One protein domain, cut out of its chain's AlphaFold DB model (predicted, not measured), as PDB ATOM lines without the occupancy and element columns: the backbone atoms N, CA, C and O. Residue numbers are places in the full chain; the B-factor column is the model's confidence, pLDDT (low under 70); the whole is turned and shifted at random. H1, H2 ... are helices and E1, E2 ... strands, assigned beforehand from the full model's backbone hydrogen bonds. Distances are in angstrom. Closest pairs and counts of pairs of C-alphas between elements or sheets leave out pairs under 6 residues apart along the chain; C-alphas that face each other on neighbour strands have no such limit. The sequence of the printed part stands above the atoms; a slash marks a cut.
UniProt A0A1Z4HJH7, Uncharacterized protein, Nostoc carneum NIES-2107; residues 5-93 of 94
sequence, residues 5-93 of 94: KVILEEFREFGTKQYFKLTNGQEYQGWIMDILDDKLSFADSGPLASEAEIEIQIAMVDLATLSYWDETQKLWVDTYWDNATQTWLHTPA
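What this domain is: This is residues 5 to 93 of the 94 residues of an uncharacterized protein of Nostoc carneum NIES-2107 (UniProt A0A1Z4HJH7). Look for one strongly twisted sheet of seven strands that curls round a single short helix, H1, with H1 in the hollow of the sheet. E2 and E5 bend sharply, and the strands turn by 130 degrees from one edge of the sheet, E4, to the other, E7. The printed part has 89 residues, with H1 first and then E1 to E7 along the chain; the sheet's order is E4, E3, E2, E1, E5, E6, E7, all antiparallel. The class is mostly strand, and the whole is compact, with a radius of gyration of the C-alphas of 12.6 A and spans of 38 by 30 by 22 A.

Where its parts are: Find C-alpha 5 at (20.232, -36.265, 26.279); from there H1 runs through residues 5 to 11, 9.7 A long. Next come E1, residues 18 to 22, and E2, residues 27 to 35, 18.0 A long, which bends by 86 degrees at residue 30. E3 is residues 39 to 44, 15.4 A long, and E4 is residues 54 to 57. E5, residues 61 to 70, begins at C-alpha 61, (10.289, -36.690, 28.087), runs 20.7 A and bends by 85 degrees at residue 64. E6, residues 75 to 82, is 21.7 A long, and E7, residues 87 to 92, is 16.6 A long and ends at C-alpha 92, (12.005, -44.610, 46.896).

How they stand to each other: Begin with the sheet, whose edge strands are E4 and E7. E1, E2, E3 and E4 form a meander, each strand the antiparallel neighbour of the one before, and E5, E6 and E7 form another. E1 is the antiparallel neighbour of E5, with N 19 and O 67 2.8 A apart. E2 pairs with E1 over residues 27 to 30, where N 18 and O 30 are 2.8 A apart, and with E3 over residues 30 to 35, where N 33 and O 41 are 2.9 A apart. In the hairpin of E3 and E4, N 42 and O 54 are 2.8 A apart. In the hairpin of E5 and E6, look at N 77 and O 68, 2.8 A apart; in that of E6 and E7, at N 78 and O 91, 2.8 A. H1 is on the sheet: its closest C-alphas to E2 are those of Glu 9 and Ile 35, 6.9 A apart, and to E6 those of Ile 7 and Trp 81, 7.1 A apart. In H1 every O i to N i+4 pair is within hydrogen-bond range.

The domain as a whole: The two C-alphas farthest apart are those of Glu 51 and Ala 84, 39.8 A. The printed part has no cut and no long link. The mean pLDDT of the printed part is 95.5, and no printed residue is under 70.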
ATOM      1  N   LYS A   5      19.550 -35.074  26.808       97.25
ATOM      2  CA  LYS A   5      20.232 -36.265  26.279       97.25
ATOM      3  C   LYS A   5      21.198 -36.855  27.307       97.25
ATOM      4  O   LYS A   5      21.055 -38.014  27.665       97.25
ATOM      5  N   VAL A   6      22.100 -36.035  27.851       97.25
ATOM      6  CA  VAL A   6      23.083 -36.472  28.859       97.25
ATOM      7  C   VAL A   6      22.393 -36.987  30.126       97.25
ATOM      8  O   VAL A   6      22.827 -37.971  30.715       97.25
ATOM      9  N   ILE A   7      21.301 -36.344  30.549       97.94
ATOM     10  CA  ILE A   7      20.511 -36.803  31.703       97.94
ATOM     11  C   ILE A   7      19.933 -38.200  31.439       97.94
ATOM     12  O   ILE A   7      20.005 -39.060  32.311       97.94
ATOM     13  N   LEU A   8      19.391 -38.444  30.245       98.12
ATOM     14  CA  LEU A   8      18.806 -39.734  29.876       98.12
ATOM     15  C   LEU A   8      19.865 -40.829  29.678       98.12
ATOM     16  O   LEU A   8      19.615 -41.974  30.047       98.12
ATOM     17  N   GLU A   9      21.040 -40.480  29.148       97.75
ATOM     18  CA  GLU A   9      22.193 -41.386  29.024       97.75
ATOM     19  C   GLU A   9      22.656 -41.895  30.386       97.75
ATOM     20  O   GLU A   9      22.871 -43.088  30.548       97.75
ATOM     21  N   GLU A  10      22.755 -41.019  31.385       97.94
ATOM     22  CA  GLU A  10      23.105 -41.436  32.743       97.94
ATOM     23  C   GLU A  10      21.962 -42.196  33.427       97.94
ATOM     24  O   GLU A  10      22.194 -43.218  34.067       97.94
ATOM     25  N   PHE A  11      20.721 -41.726  33.271       98.06
ATOM     26  CA  PHE A  11      19.534 -42.348  33.862       98.06
ATOM     27  C   PHE A  11      19.337 -43.805  33.425       98.06
ATOM     28  O   PHE A  11      18.978 -44.653  34.246       98.06
ATOM     29  N   ARG A  12      19.601 -44.105  32.147       97.38
ATOM     30  CA  ARG A  12      19.573 -45.462  31.587       97.38
ATOM     31  C   ARG A  12      20.394 -46.459  32.419       97.38
ATOM     32  O   ARG A  12      20.020 -47.626  32.483       97.38
ATOM     33  N   GLU A  13      21.461 -46.010  33.075       96.69
ATOM     34  CA  GLU A  13      22.415 -46.869  33.786       96.69
ATOM     35  C   GLU A  13      22.026 -47.175  35.248       96.69
ATOM     36  O   GLU A  13      22.666 -48.009  35.887       96.69
ATOM     37  N   PHE A  14      20.998 -46.531  35.819       94.44
ATOM     38  CA  PHE A  14      20.684 -46.664  37.255       94.44
ATOM     39  C   PHE A  14      19.912 -47.928  37.644       94.44
ATOM     40  O   PHE A  14      19.897 -48.297  38.818       94.44
ATOM     41  N   GLY A  15      19.293 -48.615  36.688       92.81
ATOM     42  CA  GLY A  15      18.471 -49.787  36.969       92.81
ATOM     43  C   GLY A  15      18.237 -50.660  35.750       92.81
ATOM     44  O   GLY A  15      18.729 -50.390  34.658       92.81
ATOM     45  N   THR A  16      17.461 -51.724  35.937       92.69
ATOM     46  CA  THR A  16      17.167 -52.674  34.852       92.69
ATOM     47  C   THR A  16      15.972 -52.278  34.006       92.69
ATOM     48  O   THR A  16      15.839 -52.792  32.901       92.69
ATOM     49  N   LYS A  17      15.101 -51.405  34.514       96.31
ATOM     50  CA  LYS A  17      13.950 -50.844  33.803       96.31
ATOM     51  C   LYS A  17      13.807 -49.373  34.133       96.31
ATOM     52  O   LYS A  17      14.125 -48.955  35.244       96.31
ATOM     53  N   GLN A  18      13.258 -48.631  33.186       97.75
ATOM     54  CA  GLN A  18      12.962 -47.215  33.287       97.75
ATOM     55  C   GLN A  18      11.454 -46.987  33.227       97.75
ATOM     56  O   GLN A  18      10.725 -47.691  32.528       97.75
ATOM     57  N   TYR A  19      11.013 -45.971  33.952       97.81
ATOM     58  CA  TYR A  19       9.690 -45.385  33.884       97.81
ATOM     59  C   TYR A  19       9.831 -43.875  33.714       97.81
ATOM     60  O   TYR A  19      10.717 -43.261  34.310       97.81
ATOM     61  N   PHE A  20       8.978 -43.287  32.886       97.75
ATOM     62  CA  PHE A  20       8.853 -41.840  32.753       97.75
ATOM     63  C   PHE A  20       7.525 -41.479  32.092       97.75
ATOM     64  O   PHE A  20       6.877 -42.301  31.436       97.75
ATOM     65  N   LYS A  21       7.142 -40.212  32.231       97.94
ATOM     66  CA  LYS A  21       6.021 -39.617  31.511       97.94
ATOM     67  C   LYS A  21       6.521 -38.744  30.376       97.94
ATOM     68  O   LYS A  21       7.623 -38.196  30.410       97.94
ATOM     69  N   LEU A  22       5.679 -38.592  29.369       97.94
ATOM     70  CA  LEU A  22       5.814 -37.549  28.373       97.94
ATOM     71  C   LEU A  22       5.053 -36.294  28.816       97.94
ATOM     72  O   LEU A  22       4.110 -36.364  29.603       97.94
ATOM     73  N   THR A  23       5.396 -35.146  28.241       97.50
ATOM     74  CA  THR A  23       4.734 -33.852  28.494       97.50
ATOM     75  C   THR A  23       3.241 -33.843  28.144       97.50
ATOM     76  O   THR A  23       2.495 -33.007  28.648       97.50
ATOM     77  N   ASN A  24       2.780 -34.782  27.310       96.44
ATOM     78  CA  ASN A  24       1.362 -34.988  26.995       96.44
ATOM     79  C   ASN A  24       0.633 -35.922  27.988       96.44
ATOM     80  O   ASN A  24      -0.545 -36.211  27.792       96.44
ATOM     81  N   GLY A  25       1.319 -36.400  29.031       96.12
ATOM     82  CA  GLY A  25       0.784 -37.291  30.062       96.12
ATOM     83  C   GLY A  25       0.847 -38.784  29.734       96.12
ATOM     84  O   GLY A  25       0.456 -39.588  30.576       96.12
ATOM     85  N   GLN A  26       1.331 -39.180  28.552       95.56
ATOM     86  CA  GLN A  26       1.541 -40.591  28.233       95.56
ATOM     87  C   GLN A  26       2.670 -41.172  29.087       95.56
ATOM     88  O   GLN A  26       3.693 -40.524  29.290       95.56
ATOM     89  N   GLU A  27       2.498 -42.401  29.563       95.31
ATOM     90  CA  GLU A  27       3.452 -43.066  30.450       95.31
ATOM     91  C   GLU A  27       4.125 -44.234  29.736       95.31
ATOM     92  O   GLU A  27       3.494 -44.931  28.938       95.31
ATOM     93  N   TYR A  28       5.402 -44.445  30.041       95.75
ATOM     94  CA  TYR A  28       6.205 -45.528  29.492       95.75
ATOM     95  C   TYR A  28       6.924 -46.260  30.612       95.75
ATOM     96  O   TYR A  28       7.474 -45.632  31.513       95.75
ATOM     97  N   GLN A  29       6.945 -47.590  30.533       96.19
ATOM     98  CA  GLN A  29       7.696 -48.450  31.440       96.19
ATOM     99  C   GLN A  29       8.393 -49.546  30.639       96.19
ATOM    100  O   GLN A  29       7.727 -50.321  29.960       96.19
ATOM    101  N   GLY A  30       9.710 -49.684  30.743       96.44
ATOM    102  CA  GLY A  30      10.446 -50.552  29.829       96.44
ATOM    103  C   GLY A  30      11.940 -50.291  29.817       96.44
ATOM    104  O   GLY A  30      12.516 -50.005  30.864       96.44
ATOM    105  N   TRP A  31      12.554 -50.419  28.647       97.31
ATOM    106  CA  TRP A  31      14.000 -50.322  28.466       97.31
ATOM    107  C   TRP A  31      14.350 -49.259  27.440       97.31
ATOM    108  O   TRP A  31      13.851 -49.282  26.313       97.31
ATOM    109  N   ILE A  32      15.252 -48.354  27.815       97.31
ATOM    110  CA  ILE A  32      15.897 -47.457  26.856       97.31
ATOM    111  C   ILE A  32      16.959 -48.266  26.103       97.31
ATOM    112  O   ILE A  32      17.993 -48.622  26.667       97.31
ATOM    113  N   MET A  33      16.688 -48.570  24.834       96.62
ATOM    114  CA  MET A  33      17.546 -49.409  23.993       96.62
ATOM    115  C   MET A  33      18.714 -48.605  23.420       96.62
ATOM    116  O   MET A  33      19.868 -49.039  23.481       96.62
ATOM    117  N   ASP A  34      18.416 -47.405  22.921       97.25
ATOM    118  CA  ASP A  34      19.404 -46.480  22.376       97.25
ATOM    119  C   ASP A  34      18.982 -45.019  22.584       97.25
ATOM    120  O   ASP A  34      17.795 -44.718  22.726       97.25
ATOM    121  N   ILE A  35      19.957 -44.109  22.602       97.62
ATOM    122  CA  ILE A  35      19.742 -42.664  22.729       97.62
ATOM    123  C   ILE A  35      20.508 -41.968  21.608       97.62
ATOM    124  O   ILE A  35      21.736 -41.899  21.597       97.62
ATOM    125  N   LEU A  36      19.753 -41.424  20.661       96.19
ATOM    126  CA  LEU A  36      20.252 -40.643  19.538       96.19
ATOM    127  C   LEU A  36      20.243 -39.148  19.904       96.19
ATOM    128  O   LEU A  36      20.087 -38.771  21.065       96.19
ATOM    129  N   ASP A  37      20.463 -38.268  18.928       94.94
ATOM    130  CA  ASP A  37      20.619 -36.834  19.204       94.94
ATOM    131  C   ASP A  37      19.335 -36.149  19.694       94.94
ATOM    132  O   ASP A  37      19.400 -35.313  20.593       94.94
ATOM    133  N   ASP A  38      18.180 -36.511  19.136       97.06
ATOM    134  CA  ASP A  38      16.876 -35.903  19.434       97.06
ATOM    135  C   ASP A  38      15.808 -36.909  19.887       97.06
ATOM    136  O   ASP A  38      14.733 -36.515  20.343       97.06
ATOM    137  N   LYS A  39      16.106 -38.208  19.810       98.00
ATOM    138  CA  LYS A  39      15.175 -39.292  20.126       98.00
ATOM    139  C   LYS A  39      15.851 -40.427  20.880       98.00
ATOM    140  O   LYS A  39      17.056 -40.630  20.768       98.00
ATOM    141  N   LEU A  40      15.053 -41.191  21.607       97.44
ATOM    142  CA  LEU A  40      15.452 -42.460  22.200       97.44
ATOM    143  C   LEU A  40      14.606 -43.590  21.612       97.44
ATOM    144  O   LEU A  40      13.431 -43.387  21.291       97.44
ATOM    145  N   SER A  41      15.220 -44.761  21.468       97.69
ATOM    146  CA  SER A  41      14.521 -45.999  21.135       97.69
ATOM    147  C   SER A  41      14.135 -46.724  22.419       97.69
ATOM    148  O   SER A  41      14.958 -46.866  23.328       97.69
ATOM    149  N   PHE A  42      12.883 -47.160  22.515       97.31
ATOM    150  CA  PHE A  42      12.308 -47.714  23.734       97.31
ATOM    151  C   PHE A  42      11.582 -49.031  23.482       97.31
ATOM    152  O   PHE A  42      10.702 -49.107  22.626       97.31
ATOM    153  N   ALA A  43      11.889 -50.051  24.278       96.62
ATOM    154  CA  ALA A  43      11.122 -51.290  24.320       96.62
ATOM    155  C   ALA A  43      10.147 -51.246  25.505       96.62
ATOM    156  O   ALA A  43      10.574 -51.152  26.656       96.62
ATOM    157  N   ASP A  44       8.843 -51.306  25.233       94.44
ATOM    158  CA  ASP A  44       7.803 -51.299  26.268       94.44
ATOM    159  C   ASP A  44       7.743 -52.651  27.011       94.44
ATOM    160  O   ASP A  44       8.035 -53.707  26.453       94.44
ATOM    161  N   SER A  45       7.377 -52.624  28.292       91.75
ATOM    162  CA  SER A  45       7.276 -53.809  29.159       91.75
ATOM    163  C   SER A  45       5.840 -54.214  29.501       91.75
ATOM    164  O   SER A  45       5.638 -55.149  30.281       91.75
ATOM    165  N   GLY A  46       4.842 -53.516  28.952       83.31
ATOM    166  CA  GLY A  46       3.431 -53.829  29.161       83.31
ATOM    167  C   GLY A  46       3.003 -55.195  28.592       83.31
ATOM    168  O   GLY A  46       3.606 -55.710  27.656       83.31
ATOM    169  N   PRO A  47       1.900 -55.788  29.088       82.88
ATOM    170  CA  PRO A  47       1.364 -57.056  28.567       82.88
ATOM    171  C   PRO A  47       0.866 -56.964  27.115       82.88
ATOM    172  O   PRO A  47       0.624 -57.985  26.479       82.88
ATOM    173  N   LEU A  48       0.682 -55.740  26.614       84.12
ATOM    174  CA  LEU A  48       0.314 -55.431  25.233       84.12
ATOM    175  C   LEU A  48       1.480 -54.799  24.459       84.12
ATOM    176  O   LEU A  48       1.257 -54.245  23.382       84.12
ATOM    177  N   ALA A  49       2.695 -54.837  25.015       85.88
ATOM    178  CA  ALA A  49       3.871 -54.298  24.356       85.88
ATOM    179  C   ALA A  49       4.089 -55.012  23.018       85.88
ATOM    180  O   ALA A  49       3.998 -56.238  22.913       85.88
ATOM    181  N   SER A  50       4.360 -54.217  21.987       86.44
ATOM    182  CA  SER A  50       4.802 -54.742  20.702       86.44
ATOM    183  C   SER A  50       6.239 -55.252  20.814       86.44
ATOM    184  O   SER A  50       7.014 -54.748  21.622       86.44
ATOM    185  N   GLU A  51       6.619 -56.200  19.956       85.12
ATOM    186  CA  GLU A  51       8.033 -56.552  19.754       85.12
ATOM    187  C   GLU A  51       8.820 -55.418  19.074       85.12
ATOM    188  O   GLU A  51      10.047 -55.418  19.099       85.12
ATOM    189  N   ALA A  52       8.126 -54.460  18.449       91.50
ATOM    190  CA  ALA A  52       8.752 -53.310  17.818       91.50
ATOM    191  C   ALA A  52       9.135 -52.238  18.849       91.50
ATOM    192  O   ALA A  52       8.330 -51.863  19.705       91.50
ATOM    193  N   GLU A  53      10.345 -51.701  18.704       94.94
ATOM    194  CA  GLU A  53      10.802 -50.547  19.473       94.94
ATOM    195  C   GLU A  53      10.033 -49.275  19.083       94.94
ATOM    196  O   GLU A  53       9.621 -49.078  17.936       94.94
ATOM    197  N   ILE A  54       9.845 -48.401  20.066       94.81
ATOM    198  CA  ILE A  54       9.124 -47.138  19.954       94.81
ATOM    199  C   ILE A  54      10.145 -46.007  19.929       94.81
ATOM    200  O   ILE A  54      10.998 -45.914  20.807       94.81
ATOM    201  N   GLU A  55      10.020 -45.103  18.962       97.12
ATOM    202  CA  GLU A  55      10.812 -43.876  18.948       97.12
ATOM    203  C   GLU A  55      10.114 -42.775  19.748       97.12
ATOM    204  O   GLU A  55       8.973 -42.400  19.466       97.12
ATOM    205  N   ILE A  56      10.819 -42.225  20.734       97.62
ATOM    206  CA  ILE A  56      10.324 -41.158  21.601       97.62
ATOM    207  C   ILE A  56      11.242 -39.949  21.456       97.62
ATOM    208  O   ILE A  56      12.453 -40.043  21.631       97.62
ATOM    209  N   GLN A  57      10.662 -38.789  21.158       98.31
ATOM    210  CA  GLN A  57      11.400 -37.527  21.108       98.31
ATOM    211  C   GLN A  57      11.892 -37.152  22.511       98.31
ATOM    212  O   GLN A  57      11.087 -37.036  23.434       98.31
ATOM    213  N   ILE A  58      13.193 -36.896  22.671       98.25
ATOM    214  CA  ILE A  58      13.808 -36.529  23.959       98.25
ATOM    215  C   ILE A  58      13.130 -35.287  24.548       98.25
ATOM    216  O   ILE A  58      12.869 -35.229  25.745       98.25
ATOM    217  N   ALA A  59      12.777 -34.316  23.699       97.62
ATOM    218  CA  ALA A  59      12.092 -33.091  24.112       97.62
ATOM    219  C   ALA A  59      10.681 -33.325  24.690       97.62
ATOM    220  O   ALA A  59      10.126 -32.425  25.319       97.62
ATOM    221  N   MET A  60      10.091 -34.504  24.465       98.06
ATOM    222  CA  MET A  60       8.796 -34.877  25.031       98.06
ATOM    223  C   MET A  60       8.923 -35.542  26.397       98.06
ATOM    224  O   MET A  60       7.913 -35.633  27.081       98.06
ATOM    225  N   VAL A  61      10.107 -36.005  26.803       98.19
ATOM    226  CA  VAL A  61      10.289 -36.690  28.087       98.19
ATOM    227  C   VAL A  61      10.223 -35.679  29.230       98.19
ATOM    228  O   VAL A  61      10.990 -34.714  29.268       98.19
ATOM    229  N   ASP A  62       9.332 -35.915  30.189       97.94
ATOM    230  CA  ASP A  62       9.278 -35.144  31.425       97.94
ATOM    231  C   ASP A  62      10.345 -35.656  32.405       97.94
ATOM    232  O   ASP A  62      10.148 -36.629  33.140       97.94
ATOM    233  N   LEU A  63      11.493 -34.975  32.417       97.50
ATOM    234  CA  LEU A  63      12.652 -35.325  33.246       97.50
ATOM    235  C   LEU A  63      12.389 -35.240  34.759       97.50
ATOM    236  O   LEU A  63      13.230 -35.685  35.537       97.50
ATOM    237  N   ALA A  64      11.260 -34.676  35.197       96.12
ATOM    238  CA  ALA A  64      10.874 -34.661  36.608       96.12
ATOM    239  C   ALA A  64      10.183 -35.962  37.060       96.12
ATOM    240  O   ALA A  64       9.891 -36.119  38.243       96.12
ATOM    241  N   THR A  65       9.904 -36.879  36.129       97.56
ATOM    242  CA  THR A  65       9.129 -38.110  36.372       97.56
ATOM    243  C   THR A  65       9.942 -39.389  36.193       97.56
ATOM    244  O   THR A  65       9.368 -40.472  36.098       97.56
ATOM    245  N   LEU A  66      11.267 -39.270  36.091       98.19
ATOM    246  CA  LEU A  66      12.132 -40.415  35.847       98.19
ATOM    247  C   LEU A  66      12.149 -41.323  37.078       98.19
ATOM    248  O   LEU A  66      12.454 -40.876  38.183       98.19
ATOM    249  N   SER A  67      11.908 -42.611  36.866       98.38
ATOM    250  CA  SER A  67      12.072 -43.635  37.896       98.38
ATOM    251  C   SER A  67      12.737 -44.868  37.301       98.38
ATOM    252  O   SER A  67      12.539 -45.191  36.131       98.38
ATOM    253  N   TYR A  68      13.528 -45.586  38.087       98.12
ATOM    254  CA  TYR A  68      14.134 -46.845  37.656       98.12
ATOM    255  C   TYR A  68      13.837 -47.971  38.641       98.12
ATOM    256  O   TYR A  68      13.597 -47.736  39.825       98.12
ATOM    257  N   TRP A  69      13.842 -49.205  38.148       97.50
ATOM    258  CA  TRP A  69      13.718 -50.382  38.995       97.50
ATOM    259  C   TRP A  69      15.085 -50.761  39.575       97.50
ATOM    260  O   TRP A  69      15.996 -51.152  38.837       97.50
ATOM    261  N   ASP A  70      15.229 -50.642  40.896       96.88
ATOM    262  CA  ASP A  70      16.406 -51.094  41.639       96.88
ATOM    263  C   ASP A  70      16.267 -52.594  41.940       96.88
ATOM    264  O   ASP A  70      15.478 -53.019  42.788       96.88
ATOM    265  N   GLU A  71      17.061 -53.421  41.258       94.44
ATOM    266  CA  GLU A  71      17.049 -54.873  41.457       94.44
ATOM    267  C   GLU A  71      17.583 -55.324  42.819       94.44
ATOM    268  O   GLU A  71      17.282 -56.442  43.242       94.44
ATOM    269  N   THR A  72      18.385 -54.507  43.498       93.81
ATOM    270  CA  THR A  72      18.930 -54.840  44.819       93.81
ATOM    271  C   THR A  72      17.858 -54.651  45.879       93.81
ATOM    272  O   THR A  72      17.650 -55.525  46.719       93.81
ATOM    273  N   GLN A  73      17.147 -53.525  45.813       93.62
ATOM    274  CA  GLN A  73      16.105 -53.171  46.776       93.62
ATOM    275  C   GLN A  73      14.719 -53.709  46.398       93.62
ATOM    276  O   GLN A  73      13.824 -53.720  47.241       93.62
ATOM    277  N   LYS A  74      14.546 -54.187  45.157       95.25
ATOM    278  CA  LYS A  74      13.275 -54.679  44.598       95.25
ATOM    279  C   LYS A  74      12.156 -53.640  44.697       95.25
ATOM    280  O   LYS A  74      11.034 -53.961  45.091       95.25
ATOM    281  N   LEU A  75      12.477 -52.397  44.347       95.69
ATOM    282  CA  LEU A  75      11.543 -51.275  44.354       95.69
ATOM    283  C   LEU A  75      11.841 -50.295  43.217       95.69
ATOM    284  O   LEU A  75      12.944 -50.264  42.672       95.69
ATOM    285  N   TRP A  76      10.842 -49.482  42.882       97.25
ATOM    286  CA  TRP A  76      11.025 -48.324  42.016       97.25
ATOM    287  C   TRP A  76      11.660 -47.176  42.799       97.25
ATOM    288  O   TRP A  76      11.287 -46.918  43.943       97.25
ATOM    289  N   VAL A  77      12.613 -46.485  42.183       98.00
ATOM    290  CA  VAL A  77      13.288 -45.311  42.739       98.00
ATOM    291  C   VAL A  77      13.042 -44.137  41.808       98.00
ATOM    292  O   VAL A  77      13.470 -44.168  40.656       98.00
ATOM    293  N   ASP A  78      12.381 -43.101  42.315       98.00
ATOM    294  CA  ASP A  78      12.269 -41.816  41.636       98.00
ATOM    295  C   ASP A  78      13.632 -41.131  41.647       98.00
ATOM    296  O   ASP A  78      14.342 -41.124  42.660       98.00
ATOM    297  N   THR A  79      14.006 -40.553  40.514       97.44
ATOM    298  CA  THR A  79      15.304 -39.924  40.329       97.44
ATOM    299  C   THR A  79      15.183 -38.646  39.522       97.44
ATOM    300  O   THR A  79      14.417 -38.561  38.569       97.44
ATOM    301  N   TYR A  80      15.965 -37.632  39.869       96.50
ATOM    302  CA  TYR A  80      16.071 -36.434  39.044       96.50
ATOM    303  C   TYR A  80      17.439 -35.782  39.195       96.50
ATOM    304  O   TYR A  80      18.105 -35.890  40.229       96.50
ATOM    305  N   TRP A  81      17.860 -35.099  38.135       97.44
ATOM    306  CA  TRP A  81      19.083 -34.315  38.146       97.44
ATOM    307  C   TRP A  81      18.815 -32.951  38.784       97.44
ATOM    308  O   TRP A  81      18.096 -32.121  38.219       97.44
ATOM    309  N   ASP A  82      19.422 -32.695  39.942       95.88
ATOM    310  CA  ASP A  82      19.364 -31.384  40.575       95.88
ATOM    311  C   ASP A  82      20.466 -30.468  40.035       95.88
ATOM    312  O   ASP A  82      21.665 -30.666  40.249       95.88
ATOM    313  N   ASN A  83      20.051 -29.403  39.351       92.81
ATOM    314  CA  ASN A  83      20.975 -28.426  38.788       92.81
ATOM    315  C   ASN A  83      21.655 -27.549  39.844       92.81
ATOM    316  O   ASN A  83      22.721 -27.006  39.549       92.81
ATOM    317  N   ALA A  84      21.059 -27.387  41.030       94.06
ATOM    318  CA  ALA A  84      21.629 -26.549  42.079       94.06
ATOM    319  C   ALA A  84      22.854 -27.214  42.717       94.06
ATOM    320  O   ALA A  84      23.900 -26.583  42.860       94.06
ATOM    321  N   THR A  85      22.736 -28.497  43.055       95.44
ATOM    322  CA  THR A  85      23.821 -29.279  43.662       95.44
ATOM    323  C   THR A  85      24.695 -30.009  42.646       95.44
ATOM    324  O   THR A  85      25.775 -30.466  43.009       95.44
ATOM    325  N   GLN A  86      24.268 -30.093  41.381       94.94
ATOM    326  CA  GLN A  86      24.910 -30.898  40.337       94.94
ATOM    327  C   GLN A  86      25.029 -32.374  40.735       94.94
ATOM    328  O   GLN A  86      26.069 -33.005  40.535       94.94
ATOM    329  N   THR A  87      23.957 -32.920  41.304       96.31
ATOM    330  CA  THR A  87      23.894 -34.320  41.725       96.31
ATOM    331  C   THR A  87      22.581 -34.966  41.310       96.31
ATOM    332  O   THR A  87      21.582 -34.287  41.062       96.31
ATOM    333  N   TRP A  88      22.595 -36.293  41.215       97.75
ATOM    334  CA  TRP A  88      21.372 -37.078  41.142       97.75
ATOM    335  C   TRP A  88      20.785 -37.243  42.536       97.75
ATOM    336  O   TRP A  88      21.493 -37.596  43.483       97.75
ATOM    337  N   LEU A  89      19.490 -36.979  42.650       97.19
ATOM    338  CA  LEU A  89      18.727 -37.219  43.862       97.19
ATOM    339  C   LEU A  89      17.821 -38.418  43.633       97.19
ATOM    340  O   LEU A  89      17.145 -38.492  42.612       97.19
ATOM    341  N   HIS A  90      17.822 -39.334  44.598       96.81
ATOM    342  CA  HIS A  90      17.107 -40.601  44.537       96.81
ATOM    343  C   HIS A  90      16.178 -40.721  45.737       96.81
ATOM    344  O   HIS A  90      16.599 -40.532  46.882       96.81
ATOM    345  N   THR A  91      14.923 -41.066  45.489       95.62
ATOM    346  CA  THR A  91      13.933 -41.313  46.535       95.62
ATOM    347  C   THR A  91      13.141 -42.563  46.195       95.62
ATOM    348  O   THR A  91      12.708 -42.683  45.052       95.62
ATOM    349  N   PRO A  92      12.912 -43.494  47.140       91.25
ATOM    350  CA  PRO A  92      12.005 -44.610  46.896       91.25
ATOM    351  C   PRO A  92      10.663 -44.093  46.369       91.25
ATOM    352  O   PRO A  92      10.075 -43.188  46.973       91.25
ATOM    353  N   ALA A  93      10.223 -44.636  45.235       78.44
ATOM    354  CA  ALA A  93       8.952 -44.275  44.630       78.44
ATOM    355  C   ALA A  93       7.809 -44.673  45.574       78.44
ATOM    356  O   ALA A  93       7.897 -45.677  46.290       78.44
TER     357      ALA A  93